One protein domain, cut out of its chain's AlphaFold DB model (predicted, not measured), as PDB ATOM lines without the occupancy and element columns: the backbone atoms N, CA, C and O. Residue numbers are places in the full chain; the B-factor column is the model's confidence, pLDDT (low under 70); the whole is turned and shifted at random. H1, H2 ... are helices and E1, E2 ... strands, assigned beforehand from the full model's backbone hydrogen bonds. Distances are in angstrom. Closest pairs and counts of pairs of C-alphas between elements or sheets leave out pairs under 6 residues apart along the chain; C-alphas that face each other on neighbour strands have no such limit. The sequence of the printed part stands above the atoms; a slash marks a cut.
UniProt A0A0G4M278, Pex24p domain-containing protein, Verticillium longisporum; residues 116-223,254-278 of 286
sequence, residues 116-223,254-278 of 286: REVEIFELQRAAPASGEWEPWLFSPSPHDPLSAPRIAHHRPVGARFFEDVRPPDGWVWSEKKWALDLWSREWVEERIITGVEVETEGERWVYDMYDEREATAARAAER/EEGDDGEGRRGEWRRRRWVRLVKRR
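Overview. This is residues 116 to 223 and 254 to 278 of the 286 residues of the protein "Pex24p domain-containing protein" of Verticillium longisporum (UniProt A0A0G4M278). What does the model look like? One long, strongly twisted sheet is built along two long strands, E1 and E7, side by side, with E2 beyond E1 and, across E7, E3 at one end and E5, E4 and E6 toward the other. H2 packs on E4 and E5, and residues 213 to 223, of which 213 to 222 belong to H3, stick out. What are its parts and size? The printed part has 133 residues with three named helices and seven named strands, which follow each other along the chain as E1, E2, H1, E3, H2, E4, E5, H3, E6 and E7; the class is mixed, helices and strands, and of the neighbour strands E4 and E6 are parallel and the other pairs antiparallel. It is compact, with a radius of gyration of the C-alphas of 16.2 A, and elongated, spanning 57 by 30 by 28 A.

Arrangement. Which strands lie beside E1, residues 116 to 126? E2, residues 133 to 139, forms a hairpin with it, antiparallel, with N 121 and O 139 at 2.8 A. On the other side of E1 is E7, residues 263 to 277, antiparallel, with N 118 and O 273 at 2.9 A. What else joins the sheet? E3, residues 171 to 173, and E5, residues 206 to 209, lie on the other side of E7 from E1, both antiparallel to E7, with N 172 and O 276 at 3.0 A and N 206 and O 268 at 2.8 A. E4, residues 196 to 199, forms a hairpin with E5, with N 197 and O 207 at 2.9 A, and is parallel to E6, residues 254 to 256, with N 198 and O 254 at 3.0 A. Where are the helices? H2, residues 184 to 190, is on the sheet at a height of 8.7 A and stands up from it at 51 degrees, only just over E4 and E5 with 3 C-alphas on each; the closest C-alphas of H2 and E4, those of Arg 185 and Val 198, are 6.6 A apart. H1, residues 148 to 151, and H3, residues 212 to 222, are not on the sheet. Do the helix backbones close? Every O i to N i+4 pair is within hydrogen-bond range in H3, and 2 of 3 in H2; H1 is too short for such a pair.

Along the chain. Where does E1 begin? C-alpha 116 is at (-21.742, -56.641, 16.243), and E1 is 32.8 A long. Where does E7 end? C-alpha 277 is at (-18.213, -55.903, 8.987), and E7 measures 40.0 A; E2 measures 16.7 A and H3 15.2 A.

Size, cuts and confidence. Is the printed part unbroken? Residues 224 to 253 are not printed, and C-alphas 223 and 254 are 32.0 A apart across the cut. Which link is long? That from H1 to E3 is long, with 19 residues. Where is confidence low? The pLDDT is under 70 in residues 212 to 223 and 256 to 261.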
ATOM      1  N   ARG A 116     -21.987 -57.098  14.875       92.31
ATOM      2  CA  ARG A 116     -21.742 -56.641  16.243       92.31
ATOM      3  C   ARG A 116     -22.746 -55.573  16.623       92.31
ATOM      4  O   ARG A 116     -23.260 -54.858  15.765       92.31
ATOM      5  N   GLU A 117     -22.992 -55.461  17.913       92.56
ATOM      6  CA  GLU A 117     -23.751 -54.362  18.483       92.56
ATOM      7  C   GLU A 117     -22.808 -53.197  18.782       92.56
ATOM      8  O   GLU A 117     -21.712 -53.389  19.311       92.56
ATOM      9  N   VAL A 118     -23.215 -51.991  18.394       94.19
ATOM     10  CA  VAL A 118     -22.552 -50.750  18.789       94.19
ATOM     11  C   VAL A 118     -23.487 -49.997  19.710       94.19
ATOM     12  O   VAL A 118     -24.667 -49.833  19.406       94.19
ATOM     13  N   GLU A 119     -22.929 -49.512  20.809       94.00
ATOM     14  CA  GLU A 119     -23.627 -48.700  21.791       94.00
ATOM     15  C   GLU A 119     -23.236 -47.224  21.685       94.00
ATOM     16  O   GLU A 119     -22.121 -46.873  21.291       94.00
ATOM     17  N   ILE A 120     -24.169 -46.357  22.060       95.44
ATOM     18  CA  ILE A 120     -23.942 -44.934  22.273       95.44
ATOM     19  C   ILE A 120     -24.804 -44.456  23.439       95.44
ATOM     20  O   ILE A 120     -25.913 -44.943  23.649       95.44
ATOM     21  N   PHE A 121     -24.303 -43.492  24.199       95.06
ATOM     22  CA  PHE A 121     -24.990 -42.945  25.359       95.06
ATOM     23  C   PHE A 121     -25.532 -41.565  25.037       95.06
ATOM     24  O   PHE A 121     -24.783 -40.665  24.659       95.06
ATOM     25  N   GLU A 122     -26.835 -41.386  25.201       95.44
ATOM     26  CA  GLU A 122     -27.441 -40.063  25.191       95.44
ATOM     27  C   GLU A 122     -27.260 -39.428  26.560       95.44
ATOM     28  O   GLU A 122     -27.730 -39.971  27.560       95.44
ATOM     29  N   LEU A 123     -26.585 -38.284  26.591       94.81
ATOM     30  CA  LEU A 123     -26.317 -37.532  27.807       94.81
ATOM     31  C   LEU A 123     -27.250 -36.330  27.886       94.81
ATOM     32  O   LEU A 123     -27.355 -35.542  26.939       94.81
ATOM     33  N   GLN A 124     -27.872 -36.165  29.047       94.81
ATOM     34  CA  GLN A 124     -28.655 -34.984  29.379       94.81
ATOM     35  C   GLN A 124     -28.188 -34.405  30.709       94.81
ATOM     36  O   GLN A 124     -27.726 -35.133  31.592       94.81
ATOM     37  N   ARG A 125     -28.305 -33.085  30.838       91.62
ATOM     38  CA  ARG A 125     -27.879 -32.352  32.029       91.62
ATOM     39  C   ARG A 125     -29.056 -31.586  32.616       91.62
ATOM     40  O   ARG A 125     -29.811 -30.970  31.869       91.62
ATOM     41  N   ALA A 126     -29.204 -31.626  33.934       90.62
ATOM     42  CA  ALA A 126     -30.202 -30.835  34.635       90.62
ATOM     43  C   ALA A 126     -29.799 -29.355  34.620       90.62
ATOM     44  O   ALA A 126     -28.674 -28.996  34.984       90.62
ATOM     45  N   ALA A 127     -30.719 -28.488  34.207       87.44
ATOM     46  CA  ALA A 127     -30.538 -27.050  34.287       87.44
ATOM     47  C   ALA A 127     -30.489 -26.620  35.771       87.44
ATOM     48  O   ALA A 127     -31.426 -26.921  36.515       87.44
ATOM     49  N   PRO A 128     -29.457 -25.879  36.224       78.56
ATOM     50  CA  PRO A 128     -29.271 -25.555  37.645       78.56
ATOM     51  C   PRO A 128     -30.434 -24.785  38.285       78.56
ATOM     52  O   PRO A 128     -30.629 -24.849  39.494       78.56
ATOM     53  N   ALA A 129     -31.182 -24.027  37.479       78.06
ATOM     54  CA  ALA A 129     -32.245 -23.146  37.952       78.06
ATOM     55  C   ALA A 129     -33.636 -23.802  37.952       78.06
ATOM     56  O   ALA A 129     -34.434 -23.516  38.841       78.06
ATOM     57  N   SER A 130     -33.943 -24.644  36.960       78.31
ATOM     58  CA  SER A 130     -35.276 -25.240  36.782       78.31
ATOM     59  C   SER A 130     -35.338 -26.717  37.162       78.31
ATOM     60  O   SER A 130     -36.427 -27.231  37.401       78.31
ATOM     61  N   GLY A 131     -34.197 -27.412  37.216       81.62
ATOM     62  CA  GLY A 131     -34.160 -28.869  37.354       81.62
ATOM     63  C   GLY A 131     -34.691 -29.611  36.121       81.62
ATOM     64  O   GLY A 131     -34.851 -30.828  36.168       81.62
ATOM     65  N   GLU A 132     -34.967 -28.903  35.020       88.56
ATOM     66  CA  GLU A 132     -35.381 -29.512  33.757       88.56
ATOM     67  C   GLU A 132     -34.184 -30.158  33.059       88.56
ATOM     68  O   GLU A 132     -33.063 -29.648  33.093       88.56
ATOM     69  N   TRP A 133     -34.418 -31.300  32.419       91.31
ATOM     70  CA  TRP A 133     -33.376 -32.054  31.733       91.31
ATOM     71  C   TRP A 133     -33.191 -31.560  30.301       91.31
ATOM     72  O   TRP A 133     -34.091 -31.689  29.471       91.31
ATOM     73  N   GLU A 134     -32.001 -31.050  29.996       92.62
ATOM     74  CA  GLU A 134     -31.655 -30.556  28.667       92.62
ATOM     75  C   GLU A 134     -30.807 -31.577  27.888       92.62
ATOM     76  O   GLU A 134     -29.842 -32.132  28.434       92.62
ATOM     77  N   PRO A 135     -31.110 -31.818  26.597       92.00
ATOM     78  CA  PRO A 135     -30.305 -32.694  25.756       92.00
ATOM     79  C   PRO A 135     -28.923 -32.086  25.506       92.00
ATOM     80  O   PRO A 135     -28.803 -30.950  25.042       92.00
ATOM     81  N   TRP A 136     -27.866 -32.855  25.780       91.50
ATOM     82  CA  TRP A 136     -26.492 -32.371  25.660       91.50
ATOM     83  C   TRP A 136     -25.804 -32.895  24.395       91.50
ATOM     84  O   TRP A 136     -25.493 -32.110  23.495       91.50
ATOM     85  N   LEU A 137     -25.545 -34.209  24.329       94.88
ATOM     86  CA  LEU A 137     -24.922 -34.897  23.187       94.88
ATOM     87  C   LEU A 137     -25.000 -36.426  23.322       94.88
ATOM     88  O   LEU A 137     -25.228 -36.957  24.406       94.88
ATOM     89  N   PHE A 138     -24.722 -37.123  22.224       94.94
ATOM     90  CA  PHE A 138     -24.516 -38.565  22.147       94.94
ATOM     91  C   PHE A 138     -23.022 -38.898  22.185       94.94
ATOM     92  O   PHE A 138     -22.269 -38.457  21.317       94.94
ATOM     93  N   SER A 139     -22.594 -39.680  23.171       94.44
ATOM     94  CA  SER A 139     -21.191 -39.994  23.462       94.44
ATOM     95  C   SER A 139     -20.931 -41.503  23.398       94.44
ATOM     96  O   SER A 139     -21.786 -42.282  23.819       94.44
ATOM     97  N   PRO A 140     -19.747 -41.955  22.940       93.06
ATOM     98  CA  PRO A 140     -19.357 -43.366  23.015       93.06
ATOM     99  C   PRO A 140     -19.087 -43.837  24.456       93.06
ATOM    100  O   PRO A 140     -19.003 -45.031  24.707       93.06
ATOM    101  N   SER A 141     -18.926 -42.907  25.402       91.81
ATOM    102  CA  SER A 141     -18.729 -43.185  26.827       91.81
ATOM    103  C   SER A 141     -19.948 -42.729  27.641       91.81
ATOM    104  O   SER A 141     -20.490 -41.659  27.339       91.81
ATOM    105  N   PRO A 142     -20.339 -43.470  28.699       91.12
ATOM    106  CA  PRO A 142     -21.479 -43.134  29.553       91.12
ATOM    107  C   PRO A 142     -21.295 -41.849  30.370       91.12
ATOM    108  O   PRO A 142     -22.273 -41.362  30.929       91.12
ATOM    109  N   HIS A 143     -20.080 -41.289  30.439       90.81
ATOM    110  CA  HIS A 143     -19.765 -40.134  31.286       90.81
ATOM    111  C   HIS A 143     -20.205 -40.360  32.743       90.81
ATOM    112  O   HIS A 143     -20.936 -39.566  33.333       90.81
ATOM    113  N   ASP A 144     -19.807 -41.504  33.299       89.12
ATOM    114  CA  ASP A 144     -20.103 -41.877  34.677       89.12
ATOM    115  C   ASP A 144     -19.293 -41.038  35.692       89.12
ATOM    116  O   ASP A 144     -18.250 -40.475  35.324       89.12
ATOM    117  N   PRO A 145     -19.743 -40.948  36.963       86.81
ATOM    118  CA  PRO A 145     -19.080 -40.174  38.019       86.81
ATOM    119  C   PRO A 145     -17.595 -40.497  38.206       86.81
ATOM    120  O   PRO A 145     -16.797 -39.610  38.505       86.81
ATOM    121  N   LEU A 146     -17.218 -41.761  37.999       86.06
ATOM    122  CA  LEU A 146     -15.857 -42.259  38.186       86.06
ATOM    123  C   LEU A 146     -15.017 -42.235  36.903       86.06
ATOM    124  O   LEU A 146     -13.836 -42.589  36.930       86.06
ATOM    125  N   SER A 147     -15.583 -41.798  35.779       86.81
ATOM    126  CA  SER A 147     -14.848 -41.732  34.524       86.81
ATOM    127  C   SER A 147     -13.732 -40.690  34.605       86.81
ATOM    128  O   SER A 147     -13.915 -39.576  35.097       86.81
ATOM    129  N   ALA A 148     -12.561 -41.018  34.056       88.19
ATOM    130  CA  ALA A 148     -11.423 -40.099  33.983       88.19
ATOM    131  C   ALA A 148     -11.779 -38.688  33.453       88.19
ATOM    132  O   ALA A 148     -11.372 -37.714  34.089       88.19
ATOM    133  N   PRO A 149     -12.550 -38.520  32.350       88.06
ATOM    134  CA  PRO A 149     -12.947 -37.186  31.904       88.06
ATOM    135  C   PRO A 149     -13.849 -36.463  32.913       88.06
ATOM    136  O   PRO A 149     -13.747 -35.246  33.021       88.06
ATOM    137  N   ARG A 150     -14.694 -37.177  33.668       87.12
ATOM    138  CA  ARG A 150     -15.557 -36.581  34.695       87.12
ATOM    139  C   ARG A 150     -14.742 -36.078  35.885       87.12
ATOM    140  O   ARG A 150     -14.893 -34.918  36.255       87.12
ATOM    141  N   ILE A 151     -13.832 -36.904  36.402       87.00
ATOM    142  CA  ILE A 151     -12.925 -36.550  37.509       87.00
ATOM    143  C   ILE A 151     -12.029 -35.367  37.124       87.00
ATOM    144  O   ILE A 151     -11.754 -34.490  37.934       87.00
ATOM    145  N   ALA A 152     -11.590 -35.318  35.867       89.69
ATOM    146  CA  ALA A 152     -10.771 -34.229  35.352       89.69
ATOM    147  C   ALA A 152     -11.591 -33.014  34.869       89.69
ATOM    148  O   ALA A 152     -11.024 -32.138  34.220       89.69
ATOM    149  N   HIS A 153     -12.907 -32.979  35.109       86.06
ATOM    150  CA  HIS A 153     -13.833 -31.919  34.682       86.06
ATOM    151  C   HIS A 153     -13.773 -31.567  33.180       86.06
ATOM    152  O   HIS A 153     -14.056 -30.440  32.769       86.06
ATOM    153  N   HIS A 154     -13.427 -32.539  32.339       89.94
ATOM    154  CA  HIS A 154     -13.437 -32.384  30.891       89.94
ATOM    155  C   HIS A 154     -14.852 -32.562  30.340       89.94
ATOM    156  O   HIS A 154     -15.636 -33.396  30.797       89.94
ATOM    157  N   ARG A 155     -15.171 -31.791  29.298       88.38
ATOM    158  CA  ARG A 155     -16.458 -31.899  28.607       88.38
ATOM    159  C   ARG A 155     -16.546 -33.234  27.848       88.38
ATOM    160  O   ARG A 155     -15.585 -33.579  27.156       88.38
ATOM    161  N   PRO A 156     -17.686 -33.952  27.902       90.00
ATOM    162  CA  PRO A 156     -17.874 -35.160  27.107       90.00
ATOM    163  C   PRO A 156     -17.820 -34.848  25.606       90.00
ATOM    164  O   PRO A 156     -18.237 -33.775  25.160       90.00
ATOM    165  N   VAL A 157     -17.290 -35.796  24.835       90.69
ATOM    166  CA  VAL A 157     -17.101 -35.680  23.384       90.69
ATOM    167  C   VAL A 157     -18.114 -36.547  22.652       90.69
ATOM    168  O   VAL A 157     -18.414 -37.656  23.086       90.69
ATOM    169  N   GLY A 158     -18.640 -36.054  21.534       92.12
ATOM    170  CA  GLY A 158     -19.621 -36.808  20.766       92.12
ATOM    171  C   GLY A 158     -20.401 -35.973  19.758       92.12
ATOM    172  O   GLY A 158     -19.977 -34.885  19.369       92.12
ATOM    173  N   ALA A 159     -21.534 -36.515  19.324       92.94
ATOM    174  CA  ALA A 159     -22.401 -35.956  18.292       92.94
ATOM    175  C   ALA A 159     -23.638 -35.280  18.898       92.94
ATOM    176  O   ALA A 159     -24.102 -35.681  19.958       92.94
ATOM    177  N   ARG A 160     -24.209 -34.267  18.233       90.75
ATOM    178  CA  ARG A 160     -25.433 -33.602  18.732       90.75
ATOM    179  C   ARG A 160     -26.707 -34.343  18.334       90.75
ATOM    180  O   ARG A 160     -27.673 -34.312  19.084       90.75
ATOM    181  N   PHE A 161     -26.687 -35.011  17.183       90.50
ATOM    182  CA  PHE A 161     -27.822 -35.744  16.630       90.50
ATOM    183  C   PHE A 161     -27.423 -37.179  16.271       90.50
ATOM    184  O   PHE A 161     -26.245 -37.463  16.035       90.50
ATOM    185  N   PHE A 162     -28.398 -38.088  16.196       89.56
ATOM    186  CA  PHE A 162     -28.154 -39.483  15.811       89.56
ATOM    187  C   PHE A 162     -27.628 -39.622  14.380       89.56
ATOM    188  O   PHE A 162     -26.883 -40.558  14.086       89.56
ATOM    189  N   GLU A 163     -28.018 -38.711  13.489       89.81
ATOM    190  CA  GLU A 163     -27.620 -38.683  12.080       89.81
ATOM    191  C   GLU A 163     -26.118 -38.439  11.906       89.81
ATOM    192  O   GLU A 163     -25.521 -38.916  10.940       89.81
ATOM    193  N   ASP A 164     -25.500 -37.748  12.862       91.62
ATOM    194  CA  ASP A 164     -24.075 -37.430  12.845       91.62
ATOM    195  C   ASP A 164     -23.207 -38.605  13.337       91.62
ATOM    196  O   ASP A 164     -21.983 -38.596  13.163       91.62
ATOM    197  N   VAL A 165     -23.817 -39.638  13.935       91.88
ATOM    198  CA  VAL A 165     -23.109 -40.806  14.471       91.88
ATOM    199  C   VAL A 165     -22.674 -41.728  13.333       91.88
ATOM    200  O   VAL A 165     -23.479 -42.359  12.639       91.88
ATOM    201  N   ARG A 166     -21.357 -41.840  13.154       91.94
ATOM    202  CA  ARG A 166     -20.743 -42.700  12.136       91.94
ATOM    203  C   ARG A 166     -20.496 -44.107  12.685       91.94
ATOM    204  O   ARG A 166     -20.228 -44.246  13.877       91.94
ATOM    205  N   PRO A 167     -20.569 -45.149  11.836       93.25
ATOM    206  CA  PRO A 167     -20.161 -46.481  12.254       93.25
ATOM    207  C   PRO A 167     -18.644 -46.497  12.516       93.25
ATOM    208  O   PRO A 167     -17.922 -45.696  11.914       93.25
ATOM    209  N   PRO A 168     -18.147 -47.413  13.365       92.62
ATOM    210  CA  PRO A 168     -16.714 -47.584  13.580       92.62
ATOM    211  C   PRO A 168     -15.955 -47.907  12.284       92.62
ATOM    212  O   PRO A 168     -16.522 -48.433  11.320       92.62
ATOM    213  N   ASP A 169     -14.650 -47.646  12.270       90.69
ATOM    214  CA  ASP A 169     -13.818 -47.868  11.087       90.69
ATOM    215  C   ASP A 169     -13.846 -49.335  10.631       90.69
ATOM    216  O   ASP A 169     -13.638 -50.267  11.408       90.69
ATOM    217  N   GLY A 170     -14.122 -49.553   9.344       89.81
ATOM    218  CA  GLY A 170     -14.274 -50.895   8.769       89.81
ATOM    219  C   GLY A 170     -15.647 -51.546   8.990       89.81
ATOM    220  O   GLY A 170     -15.869 -52.665   8.521       89.81
ATOM    221  N   TRP A 171     -16.586 -50.848   9.629       92.50
ATOM    222  CA  TRP A 171     -17.955 -51.306   9.854       92.50
ATOM    223  C   TRP A 171     -18.965 -50.478   9.060       92.50
ATOM    224  O   TRP A 171     -18.711 -49.347   8.640       92.50
ATOM    225  N   VAL A 172     -20.130 -51.069   8.807       93.56
ATOM    226  CA  VAL A 172     -21.275 -50.393   8.190       93.56
ATOM    227  C   VAL A 172     -22.538 -50.728   8.969       93.56
ATOM    228  O   VAL A 172     -22.686 -51.842   9.468       93.56
ATOM    229  N   TRP A 173     -23.458 -49.771   9.072       93.38
ATOM    230  CA  TRP A 173     -24.738 -49.995   9.737       93.38
ATOM    231  C   TRP A 173     -25.509 -51.130   9.052       93.38
ATOM    232  O   TRP A 173     -25.677 -51.131   7.830       93.38
ATOM    233  N   SER A 174     -25.952 -52.106   9.843       90.00
ATOM    234  CA  SER A 174     -26.832 -53.182   9.379       90.00
ATOM    235  C   SER A 174     -28.289 -52.709   9.373       90.00
ATOM    236  O   SER A 174     -29.023 -52.935   8.413       90.00
ATOM    237  N   GLU A 175     -28.680 -51.971  10.414       87.94
ATOM    238  CA  GLU A 175     -30.043 -51.481  10.641       87.94
ATOM    239  C   GLU A 175     -30.187 -49.993  10.318       87.94
ATOM    240  O   GLU A 175     -29.200 -49.261  10.244       87.94
ATOM    241  N   LYS A 176     -31.427 -49.509  10.161       87.56
ATOM    242  CA  LYS A 176     -31.718 -48.095   9.856       87.56
ATOM    243  C   LYS A 176     -31.884 -47.217  11.100       87.56
ATOM    244  O   LYS A 176     -31.602 -46.025  11.025       87.56
ATOM    245  N   LYS A 177     -32.373 -47.781  12.204       91.44
ATOM    246  CA  LYS A 177     -32.765 -47.038  13.408       91.44
ATOM    247  C   LYS A 177     -31.924 -47.475  14.600       91.44
ATOM    248  O   LYS A 177     -31.465 -48.610  14.629       91.44
ATOM    249  N   TRP A 178     -31.740 -46.564  15.544       93.75
ATOM    250  CA  TRP A 178     -31.242 -46.883  16.877       93.75
ATOM    251  C   TRP A 178     -32.373 -47.497  17.702       93.75
ATOM    252  O   TRP A 178     -33.528 -47.081  17.568       93.75
ATOM    253  N   ALA A 179     -32.040 -48.485  18.525       93.81
ATOM    254  CA  ALA A 179     -32.941 -49.091  19.491       93.81
ATOM    255  C   ALA A 179     -32.538 -48.653  20.901       93.81
ATOM    256  O   ALA A 179     -31.350 -48.539  21.203       93.81
ATOM    257  N   LEU A 180     -33.527 -48.366  21.744       93.19
ATOM    258  CA  LEU A 180     -33.287 -48.089  23.154       93.19
ATOM    259  C   LEU A 180     -32.934 -49.404  23.851       93.19
ATOM    260  O   LEU A 180     -33.633 -50.400  23.657       93.19
ATOM    261  N   ASP A 181     -31.875 -49.395  24.653       91.69
ATOM    262  CA  ASP A 181     -31.539 -50.532  25.498       91.69
ATOM    263  C   ASP A 181     -32.468 -50.573  26.721       91.69
ATOM    264  O   ASP A 181     -32.589 -49.599  27.465       91.69
ATOM    265  N   LEU A 182     -33.141 -51.707  26.915       90.19
ATOM    266  CA  LEU A 182     -34.078 -51.912  28.020       90.19
ATOM    267  C   LEU A 182     -33.396 -52.459  29.280       90.19
ATOM    268  O   LEU A 182     -33.982 -52.413  30.363       90.19
ATOM    269  N   TRP A 183     -32.158 -52.937  29.157       87.94
ATOM    270  CA  TRP A 183     -31.402 -53.580  30.227       87.94
ATOM    271  C   TRP A 183     -30.436 -52.599  30.893       87.94
ATOM    272  O   TRP A 183     -29.243 -52.863  31.044       87.94
ATOM    273  N   SER A 184     -30.966 -51.451  31.338       88.50
ATOM    274  CA  SER A 184     -30.174 -50.391  31.979       88.50
ATOM    275  C   SER A 184     -29.363 -50.877  33.185       88.50
ATOM    276  O   SER A 184     -28.244 -50.425  33.409       88.50
ATOM    277  N   ARG A 185     -29.908 -51.849  33.922       89.38
ATOM    278  CA  ARG A 185     -29.251 -52.516  35.048       89.38
ATOM    279  C   ARG A 185     -28.015 -53.315  34.628       89.38
ATOM    280  O   ARG A 185     -26.975 -53.191  35.266       89.38
ATOM    281  N   GLU A 186     -28.118 -54.112  33.566       90.50
ATOM    282  CA  GLU A 186     -27.067 -55.057  33.172       90.50
ATOM    283  C   GLU A 186     -25.777 -54.319  32.807       90.50
ATOM    284  O   GLU A 186     -24.714 -54.626  33.342       90.50
ATOM    285  N   TRP A 187     -25.860 -53.272  31.979       91.00
ATOM    286  CA  TRP A 187     -24.654 -52.558  31.554       91.00
ATOM    287  C   TRP A 187     -24.003 -51.740  32.681       91.00
ATOM    288  O   TRP A 187     -22.785 -51.532  32.640       91.00
ATOM    289  N   VAL A 188     -24.787 -51.281  33.667       91.12
ATOM    290  CA  VAL A 188     -24.304 -50.584  34.875       91.12
ATOM    291  C   VAL A 188     -23.564 -51.557  35.791       91.12
ATOM    292  O   VAL A 188     -22.457 -51.247  36.238       91.12
ATOM    293  N   GLU A 189     -24.137 -52.740  36.024       90.50
ATOM    294  CA  GLU A 189     -23.526 -53.804  36.824       90.50
ATOM    295  C   GLU A 189     -22.250 -54.351  36.167       90.50
ATOM    296  O   GLU A 189     -21.209 -54.425  36.821       90.50
ATOM    297  N   GLU A 190     -22.287 -54.667  34.867       90.31
ATOM    298  CA  GLU A 190     -21.136 -55.178  34.106       90.31
ATOM    299  C   GLU A 190     -19.931 -54.233  34.152       90.31
ATOM    300  O   GLU A 190     -18.781 -54.676  34.200       90.31
ATOM    301  N   ARG A 191     -20.187 -52.919  34.128       89.88
ATOM    302  CA  ARG A 191     -19.150 -51.877  34.154       89.88
ATOM    303  C   ARG A 191     -18.811 -51.404  35.566       89.88
ATOM    304  O   ARG A 191     -17.935 -50.554  35.706       89.88
ATOM    305  N   ILE A 192     -19.460 -51.959  36.595       89.06
ATOM    306  CA  ILE A 192     -19.258 -51.622  38.013       89.06
ATOM    307  C   ILE A 192     -19.372 -50.103  38.228       89.06
ATOM    308  O   ILE A 192     -18.537 -49.468  38.873       89.06
ATOM    309  N   ILE A 193     -20.399 -49.496  37.633       88.12
ATOM    310  CA  ILE A 193     -20.635 -48.062  37.791       88.12
ATOM    311  C   ILE A 193     -21.276 -47.829  39.158       88.12
ATOM    312  O   ILE A 193     -22.232 -48.502  39.542       88.12
ATOM    313  N   THR A 194     -20.725 -46.876  39.907       86.94
ATOM    314  CA  THR A 194     -21.152 -46.580  41.277       86.94
ATOM    315  C   THR A 194     -21.650 -45.148  41.414       86.94
ATOM    316  O   THR A 194     -21.190 -44.274  40.680       86.94
ATOM    317  N   GLY A 195     -22.509 -44.885  42.400       84.38
ATOM    318  CA  GLY A 195     -23.069 -43.555  42.641       84.38
ATOM    319  C   GLY A 195     -24.139 -43.186  41.616       84.38
ATOM    320  O   GLY A 195     -24.245 -42.022  41.230       84.38
ATOM    321  N   VAL A 196     -24.883 -44.181  41.127       88.56
ATOM    322  CA  VAL A 196     -25.911 -44.004  40.100       88.56
ATOM    323  C   VAL A 196     -27.226 -44.659  40.503       88.56
ATOM    324  O   VAL A 196     -27.235 -45.738  41.089       88.56
ATOM    325  N   GLU A 197     -28.330 -44.005  40.171       88.06
ATOM    326  CA  GLU A 197     -29.693 -44.510  40.350       88.06
ATOM    327  C   GLU A 197     -30.217 -44.977  38.987       88.06
ATOM    328  O   GLU A 197     -30.136 -44.237  37.999       88.06
ATOM    329  N   VAL A 198     -30.709 -46.214  38.905       88.44
ATOM    330  CA  VAL A 198     -31.179 -46.817  37.648       88.44
ATOM    331  C   VAL A 198     -32.703 -46.814  37.611       88.44
ATOM    332  O   VAL A 198     -33.342 -47.438  38.454       88.44
ATOM    333  N   GLU A 199     -33.273 -46.159  36.598       86.88
ATOM    334  CA  GLU A 199     -34.708 -46.176  36.300       86.88
ATOM    335  C   GLU A 199     -35.064 -47.530  35.658       86.88
ATOM    336  O   GLU A 199     -34.575 -47.877  34.571       86.88
ATOM    337  N   THR A 200     -35.883 -48.331  36.346       76.62
ATOM    338  CA  THR A 200     -36.319 -49.662  35.885       76.62
ATOM    339  C   THR A 200     -37.734 -49.679  35.314       76.62
ATOM    340  O   THR A 200     -38.183 -50.714  34.814       76.62
ATOM    341  N   GLU A 201     -38.404 -48.534  35.264       74.88
ATOM    342  CA  GLU A 201     -39.682 -48.325  34.586       74.88
ATOM    343  C   GLU A 201     -39.536 -47.139  33.611       74.88
ATOM    344  O   GLU A 201     -38.580 -46.385  33.699       74.88
ATOM    345  N   GLY A 202     -40.366 -47.028  32.568       79.88
ATOM    346  CA  GLY A 202     -40.283 -45.886  31.638       79.88
ATOM    347  C   GLY A 202     -39.128 -45.913  30.620       79.88
ATOM    348  O   GLY A 202     -39.020 -46.848  29.818       79.88
ATOM    349  N   GLU A 203     -38.324 -44.842  30.582       84.12
ATOM    350  CA  GLU A 203     -37.347 -44.549  29.511       84.12
ATOM    351  C   GLU A 203     -35.923 -45.050  29.805       84.12
ATOM    352  O   GLU A 203     -35.026 -44.865  28.975       84.12
ATOM    353  N   ARG A 204     -35.723 -45.728  30.945       89.75
ATOM    354  CA  ARG A 204     -34.473 -46.432  31.297       89.75
ATOM    355  C   ARG A 204     -33.277 -45.499  31.479       89.75
ATOM    356  O   ARG A 204     -32.143 -45.828  31.113       89.75
ATOM    357  N   TRP A 205     -33.528 -44.322  32.042       92.31
ATOM    358  CA  TRP A 205     -32.470 -43.391  32.404       92.31
ATOM    359  C   TRP A 205     -31.632 -43.916  33.573       92.31
ATOM    360  O   TRP A 205     -32.113 -44.593  34.474       92.31
ATOM    361  N   VAL A 206     -30.352 -43.566  33.567       92.25
ATOM    362  CA  VAL A 206     -29.439 -43.782  34.686       92.25
ATOM    363  C   VAL A 206     -28.977 -42.420  35.172       92.25
ATOM    364  O   VAL A 206     -28.259 -41.711  34.461       92.25
ATOM    365  N   TYR A 207     -29.402 -42.055  36.374       91.00
ATOM    366  CA  TYR A 207     -29.137 -40.769  37.007       91.00
ATOM    367  C   TYR A 207     -27.868 -40.839  37.851       91.00
ATOM    368  O   TYR A 207     -27.538 -41.885  38.406       91.00
ATOM    369  N   ASP A 208     -27.128 -39.738  37.941       90.38
ATOM    370  CA  ASP A 208     -26.154 -39.565  39.021       90.38
ATOM    371  C   ASP A 208     -26.906 -39.474  40.356       90.38
ATOM    372  O   ASP A 208     -27.945 -38.816  40.442       90.38
ATOM    373  N   MET A 209     -26.369 -40.086  41.408       85.50
ATOM    374  CA  MET A 209     -26.820 -39.809  42.771       85.50
ATOM    375  C   MET A 209     -26.367 -38.407  43.188       85.50
ATOM    376  O   MET A 209     -25.296 -37.938  42.798       85.50
ATOM    377  N   TYR A 210     -27.173 -37.721  43.996       79.75
ATOM    378  CA  TYR A 210     -26.778 -36.437  44.564       79.75
ATOM    379  C   TYR A 210     -25.731 -36.628  45.668       79.75
ATOM    380  O   TYR A 210     -26.029 -37.197  46.719       79.75
ATOM    381  N   ASP A 211     -24.514 -36.116  45.469       72.19
ATOM    382  CA  ASP A 211     -23.499 -36.110  46.523       72.19
ATOM    383  C   ASP A 211     -23.699 -34.909  47.465       72.19
ATOM    384  O   ASP A 211     -23.327 -33.766  47.177       72.19
ATOM    385  N   GLU A 212     -24.274 -35.168  48.645       65.69
ATOM    386  CA  GLU A 212     -24.439 -34.149  49.688       65.69
ATOM    387  C   GLU A 212     -23.103 -33.548  50.156       65.69
ATOM    388  O   GLU A 212     -23.068 -32.399  50.613       65.69
ATOM    389  N   ARG A 213     -21.992 -34.290  50.054       61.19
ATOM    390  CA  ARG A 213     -20.663 -33.816  50.467       61.19
ATOM    391  C   ARG A 213     -20.114 -32.817  49.470       61.19
ATOM    392  O   ARG A 213     -19.615 -31.777  49.896       61.19
ATOM    393  N   GLU A 214     -20.250 -33.098  48.178       61.66
ATOM    394  CA  GLU A 214     -19.852 -32.180  47.110       61.66
ATOM    395  C   GLU A 214     -20.682 -30.892  47.175       61.66
ATOM    396  O   GLU A 214     -20.127 -29.796  47.174       61.66
ATOM    397  N   ALA A 215     -21.996 -31.004  47.393       59.69
ATOM    398  CA  ALA A 215     -22.864 -29.844  47.584       59.69
ATOM    399  C   ALA A 215     -22.504 -29.010  48.828       59.69
ATOM    400  O   ALA A 215     -22.579 -27.779  48.809       59.69
ATOM    401  N   THR A 216     -22.105 -29.660  49.925       58.88
ATOM    402  CA  THR A 216     -21.678 -28.967  51.151       58.88
ATOM    403  C   THR A 216     -20.310 -28.306  50.972       58.88
ATOM    404  O   THR A 216     -20.120 -27.182  51.435       58.88
ATOM    405  N   ALA A 217     -19.380 -28.953  50.264       58.22
ATOM    406  CA  ALA A 217     -18.077 -28.392  49.918       58.22
ATOM    407  C   ALA A 217     -18.202 -27.201  48.953       58.22
ATOM    408  O   ALA A 217     -17.571 -26.172  49.180       58.22
ATOM    409  N   ALA A 218     -19.071 -27.292  47.942       58.47
ATOM    410  CA  ALA A 218     -19.375 -26.198  47.022       58.47
ATOM    411  C   ALA A 218     -19.986 -24.993  47.756       58.47
ATOM    412  O   ALA A 218     -19.507 -23.874  47.609       58.47
ATOM    413  N   ARG A 219     -20.962 -25.222  48.646       58.50
ATOM    414  CA  ARG A 219     -21.536 -24.161  49.497       58.50
ATOM    415  C   ARG A 219     -20.527 -23.561  50.475       58.50
ATOM    416  O   ARG A 219     -20.641 -22.388  50.813       58.50
ATOM    417  N   ALA A 220     -19.573 -24.349  50.969       56.88
ATOM    418  CA  ALA A 220     -18.497 -23.850  51.821       56.88
ATOM    419  C   ALA A 220     -17.488 -23.001  51.028       56.88
ATOM    420  O   ALA A 220     -17.030 -21.983  51.539       56.88
ATOM    421  N   ALA A 221     -17.195 -23.375  49.778       56.31
ATOM    422  CA  ALA A 221     -16.353 -22.603  48.867       56.31
ATOM    423  C   ALA A 221     -17.022 -21.288  48.422       56.31
ATOM    424  O   ALA A 221     -16.369 -20.250  48.421       56.31
ATOM    425  N   GLU A 222     -18.327 -21.296  48.127       54.50
ATOM    426  CA  GLU A 222     -19.105 -20.087  47.787       54.50
ATOM    427  C   GLU A 222     -19.282 -19.120  48.969       54.50
ATOM    428  O   GLU A 222     -19.568 -17.941  48.773       54.50
ATOM    429  N   ARG A 223     -19.125 -19.601  50.209       52.56
ATOM    430  CA  ARG A 223     -19.290 -18.796  51.429       52.56
ATOM    431  C   ARG A 223     -17.990 -18.164  51.928       52.56
ATOM    432  O   ARG A 223     -18.027 -17.490  52.955       52.56
ATOM    433  N   GLU A 254     -28.487 -47.775  43.189       73.06
ATOM    434  CA  GLU A 254     -29.825 -47.985  43.767       73.06
ATOM    435  C   GLU A 254     -30.886 -48.082  42.664       73.06
ATOM    436  O   GLU A 254     -30.789 -47.433  41.620       73.06
ATOM    437  N   GLU A 255     -31.894 -48.923  42.892       71.12
ATOM    438  CA  GLU A 255     -33.105 -48.976  42.074       71.12
ATOM    439  C   GLU A 255     -34.067 -47.906  42.592       71.12
ATOM    440  O   GLU A 255     -34.517 -47.982  43.737       71.12
ATOM    441  N   GLY A 256     -34.307 -46.880  41.777       60.03
ATOM    442  CA  GLY A 256     -35.165 -45.755  42.134       60.03
ATOM    443  C   GLY A 256     -36.571 -45.935  41.581       60.03
ATOM    444  O   GLY A 256     -36.732 -46.189  40.388       60.03
ATOM    445  N   ASP A 257     -37.574 -45.782  42.446       54.56
ATOM    446  CA  ASP A 257     -38.959 -45.560  42.030       54.56
ATOM    447  C   ASP A 257     -39.118 -44.077  41.647       54.56
ATOM    448  O   ASP A 257     -38.474 -43.199  42.239       54.56
ATOM    449  N   ASP A 258     -39.911 -43.781  40.619       55.97
ATOM    450  CA  ASP A 258     -39.950 -42.452  40.007       55.97
ATOM    451  C   ASP A 258     -40.337 -41.348  41.014       55.97
ATOM    452  O   ASP A 258     -41.506 -41.139  41.331       55.97
ATOM    453  N   GLY A 259     -39.345 -40.562  41.461       53.97
ATOM    454  CA  GLY A 259     -39.564 -39.223  42.022       53.97
ATOM    455  C   GLY A 259     -39.265 -38.984  43.506       53.97
ATOM    456  O   GLY A 259     -39.518 -37.869  43.960       53.97
ATOM    457  N   GLU A 260     -38.705 -39.932  44.268       52.75
ATOM    458  CA  GLU A 260     -38.481 -39.727  45.719       52.75
ATOM    459  C   GLU A 260     -37.045 -39.315  46.129       52.75
ATOM    460  O   GLU A 260     -36.813 -38.948  47.284       52.75
ATOM    461  N   GLY A 261     -36.081 -39.278  45.198       62.72
ATOM    462  CA  GLY A 261     -34.665 -38.972  45.475       62.72
ATOM    463  C   GLY A 261     -34.162 -37.615  44.959       62.72
ATOM    464  O   GLY A 261     -34.589 -37.116  43.917       62.72
ATOM    465  N   ARG A 262     -33.183 -37.014  45.658       71.62
ATOM    466  CA  ARG A 262     -32.358 -35.938  45.074       71.62
ATOM    467  C   ARG A 262     -31.429 -36.556  44.028       71.62
ATOM    468  O   ARG A 262     -30.568 -37.361  44.373       71.62
ATOM    469  N   ARG A 263     -31.589 -36.146  42.770       82.00
ATOM    470  CA  ARG A 263     -30.767 -36.592  41.635       82.00
ATOM    471  C   ARG A 263     -29.603 -35.624  41.395       82.00
ATOM    472  O   ARG A 263     -29.688 -34.439  41.720       82.00
ATOM    473  N   GLY A 264     -28.502 -36.145  40.866       83.06
ATOM    474  CA  GLY A 264     -27.323 -35.381  40.463       83.06
ATOM    475  C   GLY A 264     -27.532 -34.608  39.155       83.06
ATOM    476  O   GLY A 264     -28.617 -34.593  38.578       83.06
ATOM    477  N   GLU A 265     -26.477 -33.950  38.669       88.69
ATOM    478  CA  GLU A 265     -26.573 -33.063  37.496       88.69
ATOM    479  C   GLU A 265     -26.738 -33.798  36.159       88.69
ATOM    480  O   GLU A 265     -27.163 -33.182  35.181       88.69
ATOM    481  N   TRP A 266     -26.368 -35.078  36.081       92.00
ATOM    482  CA  TRP A 266     -26.334 -35.829  34.828       92.00
ATOM    483  C   TRP A 266     -27.275 -37.021  34.847       92.00
ATOM    484  O   TRP A 266     -27.420 -37.719  35.852       92.00
ATOM    485  N   ARG A 267     -27.849 -37.292  33.675       92.44
ATOM    486  CA  ARG A 267     -28.486 -38.567  33.362       92.44
ATOM    487  C   ARG A 267     -28.026 -39.071  32.007       92.44
ATOM    488  O   ARG A 267     -27.709 -38.284  31.109       92.44
ATOM    489  N   ARG A 268     -28.019 -40.390  31.855       94.19
ATOM    490  CA  ARG A 268     -27.647 -41.051  30.604       94.19
ATOM    491  C   ARG A 268     -28.571 -42.211  30.280       94.19
ATOM    492  O   ARG A 268     -29.056 -42.880  31.185       94.19
ATOM    493  N   ARG A 269     -28.779 -42.468  28.993       94.62
ATOM    494  CA  ARG A 269     -29.448 -43.685  28.515       94.62
ATOM    495  C   ARG A 269     -28.676 -44.307  27.363       94.62
ATOM    496  O   ARG A 269     -28.064 -43.591  26.567       94.62
ATOM    497  N   ARG A 270     -28.688 -45.636  27.300       95.06
ATOM    498  CA  ARG A 270     -27.944 -46.423  26.314       95.06
ATOM    499  C   ARG A 270     -28.823 -46.703  25.096       95.06
ATOM    500  O   ARG A 270     -29.957 -47.155  25.215       95.06
ATOM    501  N   TRP A 271     -28.272 -46.436  23.923       95.38
ATOM    502  CA  TRP A 271     -28.853 -46.755  22.629       95.38
ATOM    503  C   TRP A 271     -27.943 -47.736  21.908       95.38
ATOM    504  O   TRP A 271     -26.723 -47.587  21.935       95.38
ATOM    505  N   VAL A 272     -28.536 -48.711  21.233       95.06
ATOM    506  CA  VAL A 272     -27.815 -49.769  20.529       95.06
ATOM    507  C   VAL A 272     -28.226 -49.830  19.065       95.06
ATOM    508  O   VAL A 272     -29.349 -49.476  18.688       95.06
ATOM    509  N   ARG A 273     -27.289 -50.238  18.210       94.69
ATOM    510  CA  ARG A 273     -27.537 -50.459  16.785       94.69
ATOM    511  C   ARG A 273     -26.572 -51.485  16.222       94.69
ATOM    512  O   ARG A 273     -25.372 -51.443  16.502       94.69
ATOM    513  N   LEU A 274     -27.073 -52.366  15.360       93.94
ATOM    514  CA  LEU A 274     -26.227 -53.380  14.743       93.94
ATOM    515  C   LEU A 274     -25.363 -52.817  13.612       93.94
ATOM    516  O   LEU A 274     -25.823 -52.111  12.703       93.94
ATOM    517  N   VAL A 275     -24.102 -53.233  13.620       94.12
ATOM    518  CA  VAL A 275     -23.147 -53.064  12.531       94.12
ATOM    519  C   VAL A 275     -22.777 -54.414  11.944       94.12
ATOM    520  O   VAL A 275     -22.736 -55.429  12.633       94.12
ATOM    521  N   LYS A 276     -22.466 -54.415  10.655       92.50
ATOM    522  CA  LYS A 276     -21.873 -55.553   9.960       92.50
ATOM    523  C   LYS A 276     -20.493 -55.172   9.454       92.50
ATOM    524  O   LYS A 276     -20.266 -54.027   9.040       92.50
ATOM    525  N   ARG A 277     -19.565 -56.121   9.492       89.19
ATOM    526  CA  ARG A 277     -18.213 -55.903   8.987       89.19
ATOM    527  C   ARG A 277     -18.278 -55.596   7.493       89.19
ATOM    528  O   ARG A 277     -18.961 -56.291   6.738       89.19
ATOM    529  N   ARG A 278     -17.583 -54.546   7.050       85.69
ATOM    530  CA  ARG A 278     -17.483 -54.241   5.621       85.69
ATOM    531  C   ARG A 278     -16.769 -55.410   4.940       85.69
ATOM    532  O   ARG A 278     -15.662 -55.773   5.341       85.69
TER     533      ARG A 278